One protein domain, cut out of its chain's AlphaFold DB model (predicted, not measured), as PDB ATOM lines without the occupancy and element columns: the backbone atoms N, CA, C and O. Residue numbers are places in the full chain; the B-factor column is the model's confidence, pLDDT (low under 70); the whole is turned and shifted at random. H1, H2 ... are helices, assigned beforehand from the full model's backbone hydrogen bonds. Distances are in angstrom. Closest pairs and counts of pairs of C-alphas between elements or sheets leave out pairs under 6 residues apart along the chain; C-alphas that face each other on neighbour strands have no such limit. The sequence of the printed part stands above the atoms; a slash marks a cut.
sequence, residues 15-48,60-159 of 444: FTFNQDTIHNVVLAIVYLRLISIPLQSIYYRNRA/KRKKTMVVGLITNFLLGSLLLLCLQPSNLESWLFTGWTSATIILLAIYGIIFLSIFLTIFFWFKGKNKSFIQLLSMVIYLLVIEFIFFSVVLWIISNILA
ATOM      1  N   PHE A  15     -30.511  -1.092 -29.079       80.38
ATOM      2  CA  PHE A  15     -30.741  -2.227 -29.976       80.38
ATOM      3  C   PHE A  15     -30.294  -3.570 -29.394       80.38
ATOM      4  O   PHE A  15     -30.335  -4.596 -30.080       80.38
ATOM      5  N   THR A  16     -29.880  -3.584 -28.129       82.75
ATOM      6  CA  THR A  16     -29.510  -4.805 -27.415       82.75
ATOM      7  C   THR A  16     -30.640  -5.248 -26.495       82.75
ATOM      8  O   THR A  16     -31.328  -4.424 -25.889       82.75
ATOM      9  N   PHE A  17     -30.860  -6.563 -26.423       81.56
ATOM     10  CA  PHE A  17     -31.772  -7.139 -25.440       81.56
ATOM     11  C   PHE A  17     -31.170  -6.977 -24.042       81.56
ATOM     12  O   PHE A  17     -29.977  -7.213 -23.848       81.56
ATOM     13  N   ASN A  18     -31.993  -6.593 -23.072       82.94
ATOM     14  CA  ASN A  18     -31.578  -6.364 -21.688       82.94
ATOM     15  C   ASN A  18     -32.544  -7.064 -20.708       82.94
ATOM     16  O   ASN A  18     -33.263  -7.980 -21.094       82.94
ATOM     17  N   GLN A  19     -32.536  -6.689 -19.428       80.62
ATOM     18  CA  GLN A  19     -33.434  -7.280 -18.422       80.62
ATOM     19  C   GLN A  19     -34.864  -6.701 -18.464       80.62
ATOM     20  O   GLN A  19     -35.736  -7.180 -17.744       80.62
ATOM     21  N   ASP A  20     -35.125  -5.682 -19.289       77.31
ATOM     22  CA  ASP A  20     -36.429  -5.033 -19.394       77.31
ATOM     23  C   ASP A  20     -37.310  -5.735 -20.439       77.31
ATOM     24  O   ASP A  20     -37.079  -5.703 -21.652       77.31
ATOM     25  N   THR A  21     -38.371  -6.368 -19.945       80.38
ATOM     26  CA  THR A  21     -39.355  -7.087 -20.753       80.38
ATOM     27  C   THR A  21     -40.057  -6.185 -21.772       80.38
ATOM     28  O   THR A  21     -40.296  -6.623 -22.897       80.38
ATOM     29  N   ILE A  22     -40.385  -4.936 -21.421       74.31
ATOM     30  CA  ILE A  22     -41.099  -4.004 -22.310       74.31
ATOM     31  C   ILE A  22     -40.181  -3.596 -23.461       74.31
ATOM     32  O   ILE A  22     -40.573  -3.693 -24.629       74.31
ATOM     33  N   HIS A  23     -38.941  -3.220 -23.135       76.50
ATOM     34  CA  HIS A  23     -37.900  -2.901 -24.115       76.50
ATOM     35  C   HIS A  23     -37.692  -4.051 -25.105       76.50
ATOM     36  O   HIS A  23     -37.778  -3.862 -26.318       76.50
ATOM     37  N   ASN A  24     -37.518  -5.269 -24.591       81.62
ATOM     38  CA  ASN A  24     -37.274  -6.462 -25.397       81.62
ATOM     39  C   ASN A  24     -38.444  -6.815 -26.329       81.62
ATOM     40  O   ASN A  24     -38.224  -7.196 -27.481       81.62
ATOM     41  N   VAL A  25     -39.691  -6.676 -25.864       80.06
ATOM     42  CA  VAL A  25     -40.887  -6.928 -26.687       80.06
ATOM     43  C   VAL A  25     -40.972  -5.927 -27.839       80.06
ATOM     44  O   VAL A  25     -41.216  -6.317 -28.983       80.06
ATOM     45  N   VAL A  26     -40.733  -4.643 -27.573       77.00
ATOM     46  CA  VAL A  26     -40.756  -3.609 -28.616       77.00
ATOM     47  C   VAL A  26     -39.604  -3.789 -29.595       77.00
ATOM     48  O   VAL A  26     -39.821  -3.708 -30.805       77.00
ATOM     49  N   LEU A  27     -38.409  -4.106 -29.103       80.75
ATOM     50  CA  LEU A  27     -37.242  -4.380 -29.935       80.75
ATOM     51  C   LEU A  27     -37.501  -5.564 -30.879       80.75
ATOM     52  O   LEU A  27     -37.206  -5.481 -32.073       80.75
ATOM     53  N   ALA A  28     -38.149  -6.626 -30.391       82.50
ATOM     54  CA  ALA A  28     -38.570  -7.752 -31.219       82.50
ATOM     55  C   ALA A  28     -39.572  -7.336 -32.314       82.50
ATOM     56  O   ALA A  28     -39.431  -7.749 -33.466       82.50
ATOM     57  N   ILE A  29     -40.548  -6.476 -31.999       79.06
ATOM     58  CA  ILE A  29     -41.506  -5.940 -32.984       79.06
ATOM     59  C   ILE A  29     -40.792  -5.077 -34.036       79.06
ATOM     60  O   ILE A  29     -41.088  -5.195 -35.228       79.06
ATOM     61  N   VAL A  30     -39.838  -4.237 -33.621       79.38
ATOM     62  CA  VAL A  30     -39.021  -3.413 -34.526       79.38
ATOM     63  C   VAL A  30     -38.219  -4.305 -35.474       79.38
ATOM     64  O   VAL A  30     -38.273  -4.093 -36.686       79.38
ATOM     65  N   TYR A  31     -37.560  -5.353 -34.971       79.06
ATOM     66  CA  TYR A  31     -36.824  -6.300 -35.812       79.06
ATOM     67  C   TYR A  31     -37.725  -7.074 -36.773       79.06
ATOM     68  O   TYR A  31     -37.437  -7.126 -37.971       79.06
ATOM     69  N   LEU A  32     -38.856  -7.604 -36.301       79.19
ATOM     70  CA  LEU A  32     -39.831  -8.284 -37.159       79.19
ATOM     71  C   LEU A  32     -40.334  -7.369 -38.281       79.19
ATOM     72  O   LEU A  32     -40.508  -7.808 -39.419       79.19
ATOM     73  N   ARG A  33     -40.531  -6.081 -37.990       74.00
ATOM     74  CA  ARG A  33     -40.980  -5.092 -38.973       74.00
ATOM     75  C   ARG A  33     -39.883  -4.687 -39.957       74.00
ATOM     76  O   ARG A  33     -40.166  -4.534 -41.143       74.00
ATOM     77  N   LEU A  34     -38.635  -4.569 -39.508       77.19
ATOM     78  CA  LEU A  34     -37.486  -4.320 -40.384       77.19
ATOM     79  C   LEU A  34     -37.241  -5.482 -41.355       77.19
ATOM     80  O   LEU A  34     -36.859  -5.240 -42.496       77.19
ATOM     81  N   ILE A  35     -37.522  -6.720 -40.938       77.00
ATOM     82  CA  ILE A  35     -37.445  -7.919 -41.786       77.00
ATOM     83  C   ILE A  35     -38.660  -8.026 -42.724       77.00
ATOM     84  O   ILE A  35     -38.527  -8.461 -43.870       77.00
ATOM     85  N   SER A  36     -39.853  -7.608 -42.290       74.62
ATOM     86  CA  SER A  36     -41.069  -7.744 -43.101       74.62
ATOM     87  C   SER A  36     -41.128  -6.784 -44.293       74.62
ATOM     88  O   SER A  36     -41.669  -7.156 -45.332       74.62
ATOM     89  N   ILE A  37     -40.530  -5.593 -44.205       72.50
ATOM     90  CA  ILE A  37     -40.475  -4.607 -45.303       72.50
ATOM     91  C   ILE A  37     -39.768  -5.151 -46.565       72.50
ATOM     92  O   ILE A  37     -40.368  -5.099 -47.645       72.50
ATOM     93  N   PRO A  38     -38.534  -5.695 -46.494       71.50
ATOM     94  CA  PRO A  38     -37.882  -6.287 -47.658       71.50
ATOM     95  C   PRO A  38     -38.658  -7.498 -48.188       71.50
ATOM     96  O   PRO A  38     -38.832  -7.600 -49.402       71.50
ATOM     97  N   LEU A  39     -39.204  -8.351 -47.312       72.88
ATOM     98  CA  LEU A  39     -40.015  -9.510 -47.710       72.88
ATOM     99  C   LEU A  39     -41.298  -9.109 -48.448       72.88
ATOM    100  O   LEU A  39     -41.606  -9.680 -49.491       72.88
ATOM    101  N   GLN A  40     -42.015  -8.091 -47.965       70.06
ATOM    102  CA  GLN A  40     -43.178  -7.536 -48.656       70.06
ATOM    103  C   GLN A  40     -42.778  -6.951 -50.011       70.06
ATOM    104  O   GLN A  40     -43.468  -7.188 -50.998       70.06
ATOM    105  N   SER A  41     -41.643  -6.250 -50.101       67.38
ATOM    106  CA  SER A  41     -41.163  -5.712 -51.379       67.38
ATOM    107  C   SER A  41     -40.869  -6.812 -52.412       67.38
ATOM    108  O   SER A  41     -41.203  -6.649 -53.586       67.38
ATOM    109  N   ILE A  42     -40.321  -7.955 -51.975       69.88
ATOM    110  CA  ILE A  42     -40.061  -9.133 -52.819       69.88
ATOM    111  C   ILE A  42     -41.379  -9.815 -53.205       69.88
ATOM    112  O   ILE A  42     -41.582 -10.172 -54.362       69.88
ATOM    113  N   TYR A  43     -42.316  -9.940 -52.267       70.38
ATOM    114  CA  TYR A  43     -43.641 -10.494 -52.537       70.38
ATOM    115  C   TYR A  43     -44.416  -9.657 -53.572       70.38
ATOM    116  O   TYR A  43     -44.965 -10.197 -54.533       70.38
ATOM    117  N   TYR A  44     -44.408  -8.327 -53.436       65.25
ATOM    118  CA  TYR A  44     -45.021  -7.422 -54.412       65.25
ATOM    119  C   TYR A  44     -44.266  -7.382 -55.747       65.25
ATOM    120  O   TYR A  44     -44.898  -7.143 -56.774       65.25
ATOM    121  N   ARG A  45     -42.949  -7.645 -55.765       60.12
ATOM    122  CA  ARG A  45     -42.166  -7.821 -57.001       60.12
ATOM    123  C   ARG A  45     -42.706  -8.993 -57.820       60.12
ATOM    124  O   ARG A  45     -43.035  -8.787 -58.982       60.12
ATOM    125  N   ASN A  46     -42.887 -10.154 -57.192       60.66
ATOM    126  CA  ASN A  46     -43.384 -11.356 -57.870       60.66
ATOM    127  C   ASN A  46     -44.826 -11.183 -58.377       60.66
ATOM    128  O   ASN A  46     -45.178 -11.684 -59.435       60.66
ATOM    129  N   ARG A  47     -45.656 -10.419 -57.654       58.41
ATOM    130  CA  ARG A  47     -47.069 -10.205 -58.009       58.41
ATOM    131  C   ARG A  47     -47.295  -9.097 -59.045       58.41
ATOM    132  O   ARG A  47     -48.270  -9.135 -59.786       58.41
ATOM    133  N   ALA A  48     -46.413  -8.097 -59.107       57.53
ATOM    134  CA  ALA A  48     -46.478  -7.032 -60.113       57.53
ATOM    135  C   ALA A  48     -46.049  -7.512 -61.512       57.53
ATOM    136  O   ALA A  48     -46.449  -6.907 -62.505       57.53
ATOM    137  N   LYS A  60     -36.510   4.207 -58.673       70.62
ATOM    138  CA  LYS A  60     -37.555   4.837 -57.847       70.62
ATOM    139  C   LYS A  60     -38.044   3.870 -56.764       70.62
ATOM    140  O   LYS A  60     -38.246   4.289 -55.630       70.62
ATOM    141  N   ARG A  61     -38.141   2.571 -57.078       67.00
ATOM    142  CA  ARG A  61     -38.485   1.504 -56.117       67.00
ATOM    143  C   ARG A  61     -37.419   1.304 -55.044       67.00
ATOM    144  O   ARG A  61     -37.763   1.323 -53.863       67.00
ATOM    145  N   LYS A  62     -36.141   1.180 -55.427       76.38
ATOM    146  CA  LYS A  62     -35.024   1.078 -54.467       76.38
ATOM    147  C   LYS A  62     -35.004   2.278 -53.522       76.38
ATOM    148  O   LYS A  62     -34.907   2.096 -52.314       76.38
ATOM    149  N   LYS A  63     -35.203   3.494 -54.045       77.31
ATOM    150  CA  LYS A  63     -35.293   4.710 -53.226       77.31
ATOM    151  C   LYS A  63     -36.454   4.654 -52.229       77.31
ATOM    152  O   LYS A  63     -36.239   4.927 -51.056       77.31
ATOM    153  N   THR A  64     -37.661   4.281 -52.655       71.94
ATOM    154  CA  THR A  64     -38.819   4.169 -51.750       71.94
ATOM    155  C   THR A  64     -38.606   3.110 -50.667       71.94
ATOM    156  O   THR A  64     -38.964   3.346 -49.517       71.94
ATOM    157  N   MET A  65     -37.979   1.979 -51.000       77.19
ATOM    158  CA  MET A  65     -37.648   0.928 -50.034       77.19
ATOM    159  C   MET A  65     -36.612   1.400 -49.007       77.19
ATOM    160  O   MET A  65     -36.823   1.229 -47.810       77.19
ATOM    161  N   VAL A  66     -35.529   2.037 -49.462       78.56
ATOM    162  CA  VAL A  66     -34.487   2.590 -48.582       78.56
ATOM    163  C   VAL A  66     -35.066   3.667 -47.669       78.56
ATOM    164  O   VAL A  66     -34.839   3.628 -46.465       78.56
ATOM    165  N   VAL A  67     -35.874   4.586 -48.206       77.81
ATOM    166  CA  VAL A  67     -36.551   5.612 -47.401       77.81
ATOM    167  C   VAL A  67     -37.496   4.967 -46.386       77.81
ATOM    168  O   VAL A  67     -37.471   5.340 -45.222       77.81
ATOM    169  N   GLY A  68     -38.285   3.965 -46.782       73.12
ATOM    170  CA  GLY A  68     -39.173   3.245 -45.868       73.12
ATOM    171  C   GLY A  68     -38.429   2.526 -44.739       73.12
ATOM    172  O   GLY A  68     -38.878   2.574 -43.594       73.12
ATOM    173  N   LEU A  69     -37.287   1.904 -45.040       76.75
ATOM    174  CA  LEU A  69     -36.418   1.263 -44.050       76.75
ATOM    175  C   LEU A  69     -35.831   2.285 -43.078       76.75
ATOM    176  O   LEU A  69     -35.963   2.102 -41.873       76.75
ATOM    177  N   ILE A  70     -35.256   3.379 -43.588       78.94
ATOM    178  CA  ILE A  70     -34.682   4.446 -42.759       78.94
ATOM    179  C   ILE A  70     -35.758   5.057 -41.858       78.94
ATOM    180  O   ILE A  70     -35.544   5.182 -40.656       78.94
ATOM    181  N   THR A  71     -36.935   5.385 -42.393       74.50
ATOM    182  CA  THR A  71     -38.015   5.989 -41.603       74.50
ATOM    183  C   THR A  71     -38.519   5.047 -40.510       74.50
ATOM    184  O   THR A  71     -38.686   5.484 -39.376       74.50
ATOM    185  N   ASN A  72     -38.735   3.758 -40.803       73.19
ATOM    186  CA  ASN A  72     -39.167   2.796 -39.778       73.19
ATOM    187  C   ASN A  72     -38.077   2.537 -38.738       73.19
ATOM    188  O   ASN A  72     -38.389   2.396 -37.559       73.19
ATOM    189  N   PHE A  73     -36.816   2.494 -39.162       78.44
ATOM    190  CA  PHE A  73     -35.687   2.353 -38.259       78.44
ATOM    191  C   PHE A  73     -35.600   3.547 -37.301       78.44
ATOM    192  O   PHE A  73     -35.572   3.353 -36.089       78.44
ATOM    193  N   LEU A  74     -35.668   4.779 -37.815       78.50
ATOM    194  CA  LEU A  74     -35.665   5.995 -36.997       78.50
ATOM    195  C   LEU A  74     -36.871   6.059 -36.050       78.50
ATOM    196  O   LEU A  74     -36.704   6.361 -34.873       78.50
ATOM    197  N   LEU A  75     -38.072   5.728 -36.535       73.38
ATOM    198  CA  LEU A  75     -39.283   5.727 -35.713       73.38
ATOM    199  C   LEU A  75     -39.215   4.661 -34.608       73.38
ATOM    200  O   LEU A  75     -39.558   4.945 -33.466       73.38
ATOM    201  N   GLY A  76     -38.736   3.455 -34.929       76.44
ATOM    202  CA  GLY A  76     -38.524   2.381 -33.958       76.44
ATOM    203  C   GLY A  76     -37.477   2.747 -32.907       76.44
ATOM    204  O   GLY A  76     -37.690   2.497 -31.727       76.44
ATOM    205  N   SER A  77     -36.400   3.421 -33.321       78.00
ATOM    206  CA  SER A  77     -35.366   3.945 -32.417       78.00
ATOM    207  C   SER A  77     -35.946   4.949 -31.420       78.00
ATOM    208  O   SER A  77     -35.704   4.855 -30.221       78.00
ATOM    209  N   LEU A  78     -36.739   5.905 -31.918       77.62
ATOM    210  CA  LEU A  78     -37.429   6.904 -31.100       77.62
ATOM    211  C   LEU A  78     -38.384   6.251 -30.101       77.62
ATOM    212  O   LEU A  78     -38.437   6.656 -28.944       77.62
ATOM    213  N   LEU A  79     -39.109   5.223 -30.538       78.38
ATOM    214  CA  LEU A  79     -40.063   4.499 -29.707       78.38
ATOM    215  C   LEU A  79     -39.350   3.710 -28.591       78.38
ATOM    216  O   LEU A  79     -39.768   3.794 -27.442       78.38
ATOM    217  N   LEU A  80     -38.235   3.036 -28.896       80.19
ATOM    218  CA  LEU A  80     -37.383   2.360 -27.903       80.19
ATOM    219  C   LEU A  80     -36.794   3.329 -26.876       80.19
ATOM    220  O   LEU A  80     -36.719   3.009 -25.691       80.19
ATOM    221  N   LEU A  81     -36.409   4.525 -27.322       78.75
ATOM    222  CA  LEU A  81     -35.920   5.576 -26.439       78.75
ATOM    223  C   LEU A  81     -37.040   6.070 -25.511       78.75
ATOM    224  O   LEU A  81     -36.834   6.183 -24.308       78.75
ATOM    225  N   CYS A  82     -38.244   6.312 -26.037       77.94
ATOM    226  CA  CYS A  82     -39.384   6.793 -25.245       77.94
ATOM    227  C   CYS A  82     -39.930   5.747 -24.257       77.94
ATOM    228  O   CYS A  82     -40.513   6.124 -23.245       77.94
ATOM    229  N   LEU A  83     -39.742   4.452 -24.529       78.31
ATOM    230  CA  LEU A  83     -40.197   3.357 -23.666       78.31
ATOM    231  C   LEU A  83     -39.199   2.941 -22.581       78.31
ATOM    232  O   LEU A  83     -39.499   2.024 -21.823       78.31
ATOM    233  N   GLN A  84     -38.037   3.592 -22.481       77.06
ATOM    234  CA  GLN A  84     -37.130   3.351 -21.358       77.06
ATOM    235  C   GLN A  84     -37.853   3.618 -20.022       77.06
ATOM    236  O   GLN A  84     -38.607   4.596 -19.940       77.06
ATOM    237  N   PRO A  85     -37.600   2.827 -18.961       68.81
ATOM    238  CA  PRO A  85     -38.270   2.977 -17.666       68.81
ATOM    239  C   PRO A  85     -38.245   4.410 -17.126       68.81
ATOM    240  O   PRO A  85     -39.279   4.944 -16.736       68.81
ATOM    241  N   SER A  86     -37.094   5.081 -17.224       66.62
ATOM    242  CA  SER A  86     -36.918   6.472 -16.788       66.62
ATOM    243  C   SER A  86     -37.814   7.472 -17.528       66.62
ATOM    244  O   SER A  86     -38.192   8.499 -16.978       66.62
ATOM    245  N   ASN A  87     -38.152   7.195 -18.789       70.56
ATOM    246  CA  ASN A  87     -39.044   8.045 -19.574       70.56
ATOM    247  C   ASN A  87     -40.510   7.712 -19.289       70.56
ATOM    248  O   ASN A  87     -41.340   8.619 -19.232       70.56
ATOM    249  N   LEU A  88     -40.839   6.443 -19.038       73.12
ATOM    250  CA  LEU A  88     -42.185   6.031 -18.635       73.12
ATOM    251  C   LEU A  88     -42.589   6.583 -17.263       73.12
ATOM    252  O   LEU A  88     -43.758   6.901 -17.068       73.12
ATOM    253  N   GLU A  89     -41.639   6.789 -16.350       69.19
ATOM    254  CA  GLU A  89     -41.903   7.472 -15.077       69.19
ATOM    255  C   GLU A  89     -42.515   8.867 -15.270       69.19
ATOM    256  O   GLU A  89     -43.387   9.269 -14.503       69.19
ATOM    257  N   SER A  90     -42.142   9.587 -16.337       72.00
ATOM    258  CA  SER A  90     -42.696  10.918 -16.640       72.00
ATOM    259  C   SER A  90     -44.170  10.903 -17.076       72.00
ATOM    260  O   SER A  90     -44.832  11.942 -17.047       72.00
ATOM    261  N   TRP A  91     -44.696   9.732 -17.442       76.56
ATOM    262  CA  TRP A  91     -46.107   9.519 -17.771       76.56
ATOM    263  C   TRP A  91     -46.960   9.143 -16.552       76.56
ATOM    264  O   TRP A  91     -48.189   9.076 -16.652       76.56
ATOM    265  N   LEU A  92     -46.344   8.908 -15.391       75.94
ATOM    266  CA  LEU A  92     -47.057   8.566 -14.166       75.94
ATOM    267  C   LEU A  92     -47.486   9.824 -13.407       75.94
ATOM    268  O   LEU A  92     -46.788  10.836 -13.361       75.94
ATOM    269  N   PHE A  93     -48.657   9.753 -12.777       69.19
ATOM    270  CA  PHE A  93     -49.115  10.804 -11.875       69.19
ATOM    271  C   PHE A  93     -48.353  10.692 -10.548       69.19
ATOM    272  O   PHE A  93     -48.629   9.802  -9.750       69.19
ATOM    273  N   THR A  94     -47.405  11.597 -10.312       65.06
ATOM    274  CA  THR A  94     -46.546  11.616  -9.110       65.06
ATOM    275  C   THR A  94     -46.928  12.716  -8.105       65.06
ATOM    276  O   THR A  94     -46.135  13.098  -7.248       65.06
ATOM    277  N   GLY A  95     -48.148  13.258  -8.211       65.69
ATOM    278  CA  GLY A  95     -48.669  14.327  -7.346       65.69
ATOM    279  C   GLY A  95     -48.990  15.616  -8.105       65.69
ATOM    280  O   GLY A  95     -48.998  15.642  -9.331       65.69
ATOM    281  N   TRP A  96     -49.266  16.716  -7.399       66.38
ATOM    282  CA  TRP A  96     -49.708  17.980  -8.012       66.38
ATOM    283  C   TRP A  96     -48.523  18.901  -8.344       66.38
ATOM    284  O   TRP A  96     -48.133  19.748  -7.541       66.38
ATOM    285  N   THR A  97     -47.949  18.749  -9.543       63.69
ATOM    286  CA  THR A  97     -46.866  19.607 -10.064       63.69
ATOM    287  C   THR A  97     -47.271  20.339 -11.347       63.69
ATOM    288  O   THR A  97     -48.270  19.999 -11.984       63.69
ATOM    289  N   SER A  98     -46.474  21.330 -11.770       64.38
ATOM    290  CA  SER A  98     -46.617  21.952 -13.095       64.38
ATOM    291  C   SER A  98     -46.482  20.925 -14.225       64.38
ATOM    292  O   SER A  98     -47.248  20.983 -15.185       64.38
ATOM    293  N   ALA A  99     -45.586  19.944 -14.083       65.88
ATOM    294  CA  ALA A  99     -45.460  18.828 -15.018       65.88
ATOM    295  C   ALA A  99     -46.730  17.962 -15.044       65.88
ATOM    296  O   ALA A  99     -47.174  17.572 -16.116       65.88
ATOM    297  N   THR A 100     -47.382  17.748 -13.900       69.94
ATOM    298  CA  THR A 100     -48.639  16.989 -13.819       69.94
ATOM    299  C   THR A 100     -49.825  17.731 -14.435       69.94
ATOM    300  O   THR A 100     -50.669  17.117 -15.080       69.94
ATOM    301  N   ILE A 101     -49.899  19.056 -14.276       75.25
ATOM    302  CA  ILE A 101     -50.916  19.876 -14.959       75.25
ATOM    303  C   ILE A 101     -50.741  19.757 -16.476       75.25
ATOM    304  O   ILE A 101     -51.718  19.616 -17.209       75.25
ATOM    305  N   ILE A 102     -49.491  19.758 -16.943       80.06
ATOM    306  CA  ILE A 102     -49.178  19.548 -18.356       80.06
ATOM    307  C   ILE A 102     -49.518  18.114 -18.777       80.06
ATOM    308  O   ILE A 102     -50.120  17.938 -19.827       80.06
ATOM    309  N   LEU A 103     -49.231  17.105 -17.955       84.94
ATOM    310  CA  LEU A 103     -49.605  15.713 -18.215       84.94
ATOM    311  C   LEU A 103     -51.132  15.550 -18.345       84.94
ATOM    312  O   LEU A 103     -51.605  14.900 -19.273       84.94
ATOM    313  N   LEU A 104     -51.917  16.201 -17.482       85.00
ATOM    314  CA  LEU A 104     -53.380  16.241 -17.594       85.00
ATOM    315  C   LEU A 104     -53.840  16.942 -18.878       85.00
ATOM    316  O   LEU A 104     -54.767  16.467 -19.534       85.00
ATOM    317  N   ALA A 105     -53.185  18.040 -19.266       87.94
ATOM    318  CA  ALA A 105     -53.462  18.711 -20.533       87.94
ATOM    319  C   ALA A 105     -53.138  17.806 -21.734       87.94
ATOM    320  O   ALA A 105     -53.932  17.730 -22.670       87.94
ATOM    321  N   ILE A 106     -52.026  17.068 -21.682       90.06
ATOM    322  CA  ILE A 106     -51.630  16.074 -22.685       90.06
ATOM    323  C   ILE A 106     -52.688  14.973 -22.791       90.06
ATOM    324  O   ILE A 106     -53.168  14.704 -23.891       90.06
ATOM    325  N   TYR A 107     -53.122  14.391 -21.669       90.19
ATOM    326  CA  TYR A 107     -54.197  13.395 -21.671       90.19
ATOM    327  C   TYR A 107     -55.503  13.949 -22.245       90.19
ATOM    328  O   TYR A 107     -56.175  13.258 -23.012       90.19
ATOM    329  N   GLY A 108     -55.832  15.208 -21.947       90.44
ATOM    330  CA  GLY A 108     -56.966  15.902 -22.555       90.44
ATOM    331  C   GLY A 108     -56.840  16.042 -24.075       90.44
ATOM    332  O   GLY A 108     -57.811  15.797 -24.791       90.44
ATOM    333  N   ILE A 109     -55.651  16.383 -24.583       91.88
ATOM    334  CA  ILE A 109     -55.384  16.509 -26.025       91.88
ATOM    335  C   ILE A 109     -55.483  15.148 -26.719       91.88
ATOM    336  O   ILE A 109     -56.160  15.050 -27.742       91.88
ATOM    337  N   ILE A 110     -54.880  14.102 -26.148       90.81
ATOM    338  CA  ILE A 110     -54.953  12.730 -26.674       90.81
ATOM    339  C   ILE A 110     -56.417  12.276 -26.740       90.81
ATOM    340  O   ILE A 110     -56.893  11.811 -27.777       90.81
ATOM    341  N   PHE A 111     -57.176  12.475 -25.659       91.56
ATOM    342  CA  PHE A 111     -58.594  12.123 -25.620       91.56
ATOM    343  C   PHE A 111     -59.406  12.872 -26.688       91.56
ATOM    344  O   PHE A 111     -60.192  12.260 -27.416       91.56
ATOM    345  N   LEU A 112     -59.190  14.184 -26.827       92.81
ATOM    346  CA  LEU A 112     -59.854  15.004 -27.840       92.81
ATOM    347  C   LEU A 112     -59.505  14.542 -29.262       92.81
ATOM    348  O   LEU A 112     -60.383  14.478 -30.120       92.81
ATOM    349  N   SER A 113     -58.248  14.185 -29.508       90.62
ATOM    350  CA  SER A 113     -57.755  13.713 -30.802       90.62
ATOM    351  C   SER A 113     -58.380  12.374 -31.212       90.62
ATOM    352  O   SER A 113     -58.876  12.223 -32.336       90.62
ATOM    353  N   ILE A 114     -58.473  11.425 -30.271       89.88
ATOM    354  CA  ILE A 114     -59.187  10.154 -30.464       89.88
ATOM    355  C   ILE A 114     -60.666  10.421 -30.755       89.88
ATOM    356  O   ILE A 114     -61.213   9.885 -31.723       89.88
ATOM    357  N   PHE A 115     -61.310  11.277 -29.957       90.69
ATOM    358  CA  PHE A 115     -62.722  11.612 -30.120       90.69
ATOM    359  C   PHE A 115     -63.008  12.234 -31.493       90.69
ATOM    360  O   PHE A 115     -63.921  11.792 -32.192       90.69
ATOM    361  N   LEU A 116     -62.197  13.207 -31.923       88.44
ATOM    362  CA  LEU A 116     -62.307  13.829 -33.243       88.44
ATOM    363  C   LEU A 116     -62.108  12.801 -34.360       88.44
ATOM    364  O   LEU A 116     -62.885  12.779 -35.314       88.44
ATOM    365  N   THR A 117     -61.123  11.913 -34.229       86.69
ATOM    366  CA  THR A 117     -60.847  10.862 -35.221       86.69
ATOM    367  C   THR A 117     -62.038   9.919 -35.388       86.69
ATOM    368  O   THR A 117     -62.457   9.642 -36.516       86.69
ATOM    369  N   ILE A 118     -62.642   9.481 -34.281       85.75
ATOM    370  CA  ILE A 118     -63.847   8.642 -34.290       85.75
ATOM    371  C   ILE A 118     -65.038   9.415 -34.880       85.75
ATOM    372  O   ILE A 118     -65.749   8.898 -35.742       85.75
ATOM    373  N   PHE A 119     -65.236  10.672 -34.480       86.44
ATOM    374  CA  PHE A 119     -66.330  11.516 -34.964       86.44
ATOM    375  C   PHE A 119     -66.262  11.763 -36.481       86.44
ATOM    376  O   PHE A 119     -67.264  11.621 -37.188       86.44
ATOM    377  N   PHE A 120     -65.080  12.087 -37.016       82.81
ATOM    378  CA  PHE A 120     -64.877  12.254 -38.457       82.81
ATOM    379  C   PHE A 120     -65.018  10.938 -39.224       82.81
ATOM    380  O   PHE A 120     -65.460  10.948 -40.376       82.81
ATOM    381  N   TRP A 121     -64.692   9.803 -38.602       82.19
ATOM    382  CA  TRP A 121     -64.926   8.493 -39.197       82.19
ATOM    383  C   TRP A 121     -66.419   8.193 -39.357       82.19
ATOM    384  O   TRP A 121     -66.822   7.804 -40.451       82.19
ATOM    385  N   PHE A 122     -67.250   8.477 -38.347       80.00
ATOM    386  CA  PHE A 122     -68.709   8.312 -38.441       80.00
ATOM    387  C   PHE A 122     -69.354   9.171 -39.542       80.00
ATOM    388  O   PHE A 122     -70.382   8.787 -40.098       80.00
ATOM    389  N   LYS A 123     -68.751  10.313 -39.899       81.19
ATOM    390  CA  LYS A 123     -69.204  11.141 -41.031       81.19
ATOM    391  C   LYS A 123     -68.813  10.584 -42.407       81.19
ATOM    392  O   LYS A 123     -69.406  10.982 -43.408       81.19
ATOM    393  N   GLY A 124     -67.825   9.695 -42.489       70.31
ATOM    394  CA  GLY A 124     -67.364   9.101 -43.743       70.31
ATOM    395  C   GLY A 124     -68.151   7.844 -44.112       70.31
ATOM    396  O   GLY A 124     -68.203   6.892 -43.342       70.31
ATOM    397  N   LYS A 125     -68.727   7.788 -45.318       58.28
ATOM    398  CA  LYS A 125     -69.364   6.558 -45.821       58.28
ATOM    399  C   LYS A 125     -68.297   5.528 -46.243       58.28
ATOM    400  O   LYS A 125     -67.359   5.882 -46.949       58.28
ATOM    401  N   ASN A 126     -68.485   4.263 -45.851       58.25
ATOM    402  CA  ASN A 126     -67.723   3.070 -46.274       58.25
ATOM    403  C   ASN A 126     -66.239   2.981 -45.861       58.25
ATOM    404  O   ASN A 126     -65.371   2.759 -46.703       58.25
ATOM    405  N   LYS A 127     -65.927   3.065 -44.562       67.25
ATOM    406  CA  LYS A 127     -64.593   2.704 -44.042       67.25
ATOM    407  C   LYS A 127     -64.661   1.450 -43.169       67.25
ATOM    408  O   LYS A 127     -65.581   1.298 -42.372       67.25
ATOM    409  N   SER A 128     -63.686   0.553 -43.318       81.81
ATOM    410  CA  SER A 128     -63.608  -0.684 -42.527       81.81
ATOM    411  C   SER A 128     -63.238  -0.383 -41.070       81.81
ATOM    412  O   SER A 128     -62.416   0.497 -40.807       81.81
ATOM    413  N   PHE A 129     -63.785  -1.149 -40.120       78.44
ATOM    414  CA  PHE A 129     -63.410  -1.077 -38.703       78.44
ATOM    415  C   PHE A 129     -61.900  -1.282 -38.489       78.44
ATOM    416  O   PHE A 129     -61.283  -0.593 -37.683       78.44
ATOM    417  N   ILE A 130     -61.274  -2.160 -39.281       76.81
ATOM    418  CA  ILE A 130     -59.825  -2.411 -39.228       76.81
ATOM    419  C   ILE A 130     -59.035  -1.142 -39.590       76.81
ATOM    420  O   ILE A 130     -57.991  -0.868 -39.003       76.81
ATOM    421  N   GLN A 131     -59.544  -0.335 -40.526       79.00
ATOM    422  CA  GLN A 131     -58.907   0.927 -40.909       79.00
ATOM    423  C   GLN A 131     -59.035   1.984 -39.808       79.00
ATOM    424  O   GLN A 131     -58.076   2.715 -39.575       79.00
ATOM    425  N   LEU A 132     -60.177   2.044 -39.109       81.38
ATOM    426  CA  LEU A 132     -60.334   2.901 -37.928       81.38
ATOM    427  C   LEU A 132     -59.333   2.499 -36.844       81.38
ATOM    428  O   LEU A 132     -58.580   3.344 -36.370       81.38
ATOM    429  N   LEU A 133     -59.290   1.211 -36.494       79.69
ATOM    430  CA  LEU A 133     -58.388   0.704 -35.465       79.69
ATOM    431  C   LEU A 133     -56.926   1.017 -35.806       79.69
ATOM    432  O   LEU A 133     -56.196   1.541 -34.971       79.69
ATOM    433  N   SER A 134     -56.513   0.781 -37.055       77.56
ATOM    434  CA  SER A 134     -55.164   1.122 -37.516       77.56
ATOM    435  C   SER A 134     -54.873   2.623 -37.442       77.56
ATOM    436  O   SER A 134     -53.750   2.998 -37.120       77.56
ATOM    437  N   MET A 135     -55.849   3.480 -37.755       79.00
ATOM    438  CA  MET A 135     -55.686   4.936 -37.708       79.00
ATOM    439  C   MET A 135     -55.544   5.434 -36.267       79.00
ATOM    440  O   MET A 135     -54.658   6.238 -35.995       79.00
ATOM    441  N   VAL A 136     -56.355   4.910 -35.344       83.38
ATOM    442  CA  VAL A 136     -56.283   5.240 -33.913       83.38
ATOM    443  C   VAL A 136     -54.965   4.760 -33.306       83.38
ATOM    444  O   VAL A 136     -54.316   5.523 -32.601       83.38
ATOM    445  N   ILE A 137     -54.517   3.540 -33.620       80.94
ATOM    446  CA  ILE A 137     -53.217   3.034 -33.152       80.94
ATOM    447  C   ILE A 137     -52.078   3.924 -33.658       80.94
ATOM    448  O   ILE A 137     -51.186   4.280 -32.894       80.94
ATOM    449  N   TYR A 138     -52.098   4.303 -34.938       80.00
ATOM    450  CA  TYR A 138     -51.042   5.137 -35.511       80.00
ATOM    451  C   TYR A 138     -51.010   6.539 -34.889       80.00
ATOM    452  O   TYR A 138     -49.934   7.055 -34.592       80.00
ATOM    453  N   LEU A 139     -52.186   7.122 -34.643       86.94
ATOM    454  CA  LEU A 139     -52.337   8.387 -33.930       86.94
ATOM    455  C   LEU A 139     -51.753   8.301 -32.514       86.94
ATOM    456  O   LEU A 139     -50.902   9.113 -32.168       86.94
ATOM    457  N   LEU A 140     -52.138   7.278 -31.746       85.44
ATOM    458  CA  LEU A 140     -51.648   7.054 -30.386       85.44
ATOM    459  C   LEU A 140     -50.127   6.906 -30.335       85.44
ATOM    460  O   LEU A 140     -49.491   7.468 -29.453       85.44
ATOM    461  N   VAL A 141     -49.530   6.184 -31.288       82.19
ATOM    462  CA  VAL A 141     -48.069   6.025 -31.355       82.19
ATOM    463  C   VAL A 141     -47.380   7.362 -31.632       82.19
ATOM    464  O   VAL A 141     -46.383   7.677 -30.986       82.19
ATOM    465  N   ILE A 142     -47.899   8.159 -32.569       82.19
ATOM    466  CA  ILE A 142     -47.327   9.476 -32.883       82.19
ATOM    467  C   ILE A 142     -47.449  10.418 -31.690       82.19
ATOM    468  O   ILE A 142     -46.468  11.062 -31.323       82.19
ATOM    469  N   GLU A 143     -48.630  10.493 -31.083       87.94
ATOM    470  CA  GLU A 143     -48.878  11.343 -29.921       87.94
ATOM    471  C   GLU A 143     -48.025  10.911 -28.735       87.94
ATOM    472  O   GLU A 143     -47.409  11.757 -28.097       87.94
ATOM    473  N   PHE A 144     -47.899   9.607 -28.488       85.88
ATOM    474  CA  PHE A 144     -47.025   9.084 -27.446       85.88
ATOM    475  C   PHE A 144     -45.569   9.507 -27.660       85.88
ATOM    476  O   PHE A 144     -44.945  10.012 -26.729       85.88
ATOM    477  N   ILE A 145     -45.022   9.367 -28.874       83.12
ATOM    478  CA  ILE A 145     -43.646   9.803 -29.165       83.12
ATOM    479  C   ILE A 145     -43.519  11.319 -28.975       83.12
ATOM    480  O   ILE A 145     -42.611  11.782 -28.286       83.12
ATOM    481  N   PHE A 146     -44.436  12.096 -29.554       85.25
ATOM    482  CA  PHE A 146     -44.408  13.556 -29.475       85.25
ATOM    483  C   PHE A 146     -44.459  14.043 -28.024       85.25
ATOM    484  O   PHE A 146     -43.606  14.820 -27.595       85.25
ATOM    485  N   PHE A 147     -45.419  13.552 -27.245       88.81
ATOM    486  CA  PHE A 147     -45.591  13.960 -25.859       88.81
ATOM    487  C   PHE A 147     -44.521  13.394 -24.929       88.81
ATOM    488  O   PHE A 147     -44.170  14.073 -23.972       88.81
ATOM    489  N   SER A 148     -43.923  12.238 -25.235       83.81
ATOM    490  CA  SER A 148     -42.755  11.741 -24.493       83.81
ATOM    491  C   SER A 148     -41.569  12.689 -24.636       83.81
ATOM    492  O   SER A 148     -40.910  13.005 -23.649       83.81
ATOM    493  N   VAL A 149     -41.327  13.214 -25.842       82.31
ATOM    494  CA  VAL A 149     -40.285  14.227 -26.065       82.31
ATOM    495  C   VAL A 149     -40.610  15.517 -25.309       82.31
ATOM    496  O   VAL A 149     -39.735  16.086 -24.661       82.31
ATOM    497  N   VAL A 150     -41.867  15.968 -25.347       83.56
ATOM    498  CA  VAL A 150     -42.310  17.165 -24.612       83.56
ATOM    499  C   VAL A 150     -42.130  16.991 -23.101       83.56
ATOM    500  O   VAL A 150     -41.558  17.866 -22.454       83.56
ATOM    501  N   LEU A 151     -42.566  15.860 -22.542       79.88
ATOM    502  CA  LEU A 151     -42.421  15.545 -21.121       79.88
ATOM    503  C   LEU A 151     -40.952  15.457 -20.718       79.88
ATOM    504  O   LEU A 151     -40.583  16.034 -19.700       79.88
ATOM    505  N   TRP A 152     -40.107  14.832 -21.540       76.75
ATOM    506  CA  TRP A 152     -38.664  14.767 -21.309       76.75
ATOM    507  C   TRP A 152     -38.008  16.155 -21.266       76.75
ATOM    508  O   TRP A 152     -37.187  16.424 -20.386       76.75
ATOM    509  N   ILE A 153     -38.388  17.060 -22.180       73.06
ATOM    510  CA  ILE A 153     -37.907  18.452 -22.182       73.06
ATOM    511  C   ILE A 153     -38.338  19.156 -20.894       73.06
ATOM    512  O   ILE A 153     -37.527  19.810 -20.239       73.06
ATOM    513  N   ILE A 154     -39.606  19.028 -20.510       71.81
ATOM    514  CA  ILE A 154     -40.147  19.723 -19.340       71.81
ATOM    515  C   ILE A 154     -39.508  19.207 -18.049       71.81
ATOM    516  O   ILE A 154     -39.102  20.014 -17.214       71.81
ATOM    517  N   SER A 155     -39.383  17.887 -17.898       67.81
ATOM    518  CA  SER A 155     -38.854  17.259 -16.686       67.81
ATOM    519  C   SER A 155     -37.366  17.532 -16.471       67.81
ATOM    520  O   SER A 155     -36.937  17.663 -15.327       67.81
ATOM    521  N   ASN A 156     -36.576  17.676 -17.540       65.38
ATOM    522  CA  ASN A 156     -35.129  17.871 -17.424       65.38
ATOM    523  C   ASN A 156     -34.670  19.328 -17.549       65.38
ATOM    524  O   ASN A 156     -33.723  19.728 -16.868       65.38
ATOM    525  N   ILE A 157     -35.297  20.117 -18.426       65.69
ATOM    526  CA  ILE A 157     -34.832  21.475 -18.754       65.69
ATOM    527  C   ILE A 157     -35.605  22.533 -17.965       65.69
ATOM    528  O   ILE A 157     -35.011  23.504 -17.502       65.69
ATOM    529  N   LEU A 158     -36.921  22.363 -17.820       62.06
ATOM    530  CA  LEU A 158     -37.803  23.386 -17.249       62.06
ATOM    531  C   LEU A 158     -38.180  23.128 -15.786       62.06
ATOM    532  O   LEU A 158     -38.841  23.969 -15.175       62.06
ATOM    533  N   ALA A 159     -37.766  21.996 -15.211       65.19
ATOM    534  CA  ALA A 159     -37.995  21.719 -13.803       65.19
ATOM    535  C   ALA A 159     -37.288  22.771 -12.926       65.19
ATOM    536  O   ALA A 159     -36.105  23.065 -13.146       65.19
TER     537      ALA A 159
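What this domain is: This is residues 15 to 48 and 60 to 159 of the 444 residues of an uncharacterized protein of Listeria ivanovii subsp. londoniensis (UniProt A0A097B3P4). Two pairs of long helices, H1 with H2 and H4 with H5, make an open V, with short H3 near the corner where H2's end meets H5. The 134 printed residues include five named helices, H1 to H5 in order: all helix. The whole is loose, radius of gyration of the C-alphas 18.3 A, spans 58 by 45 by 27 A.

How they stand to each other: Start at H1, residues 21 to 48: it touches H2, residues 60 to 82, at a shallow tilt of 11 degrees, opposite ways, closest at C-alphas 30 and 76, 5.8 A. Residues 78 to 82 alone touch the hub H5, residues 129 to 158, with its residues 145 to 149 alone, at a steep tilt of 55 degrees, closest at C-alphas 82 and 148, 6.0 A. H3, residues 85 to 91, touches H5's residues 148 to 155 alone, closest at C-alphas 90 and 151, 6.4 A. H4, residues 98 to 123, makes a hairpin with H5, closest at C-alphas 114 and 136, 6.7 A. Every O i to N i+4 pair is within hydrogen-bond range in H2, H4 and H5, 22 of 24 in H1, 1 of 3 in H3, beside 3 of 4 O i to N i+3.

Where its parts are: Find C-alpha 21 at (-39.355, -7.087, -20.753); H1 runs 40.0 A, H2 32.7 A, H4 37.5 A, and H5 41.4 A to C-alpha 158 at (-37.803, 23.386, -17.249).

The domain as a whole: Across the cut, residues 49 to 59, C-alphas 48 and 60 are 15.0 A apart. Of the links printed whole, none is long. Look for pLDDT under 70 at 27 residues, among them 93 to 100.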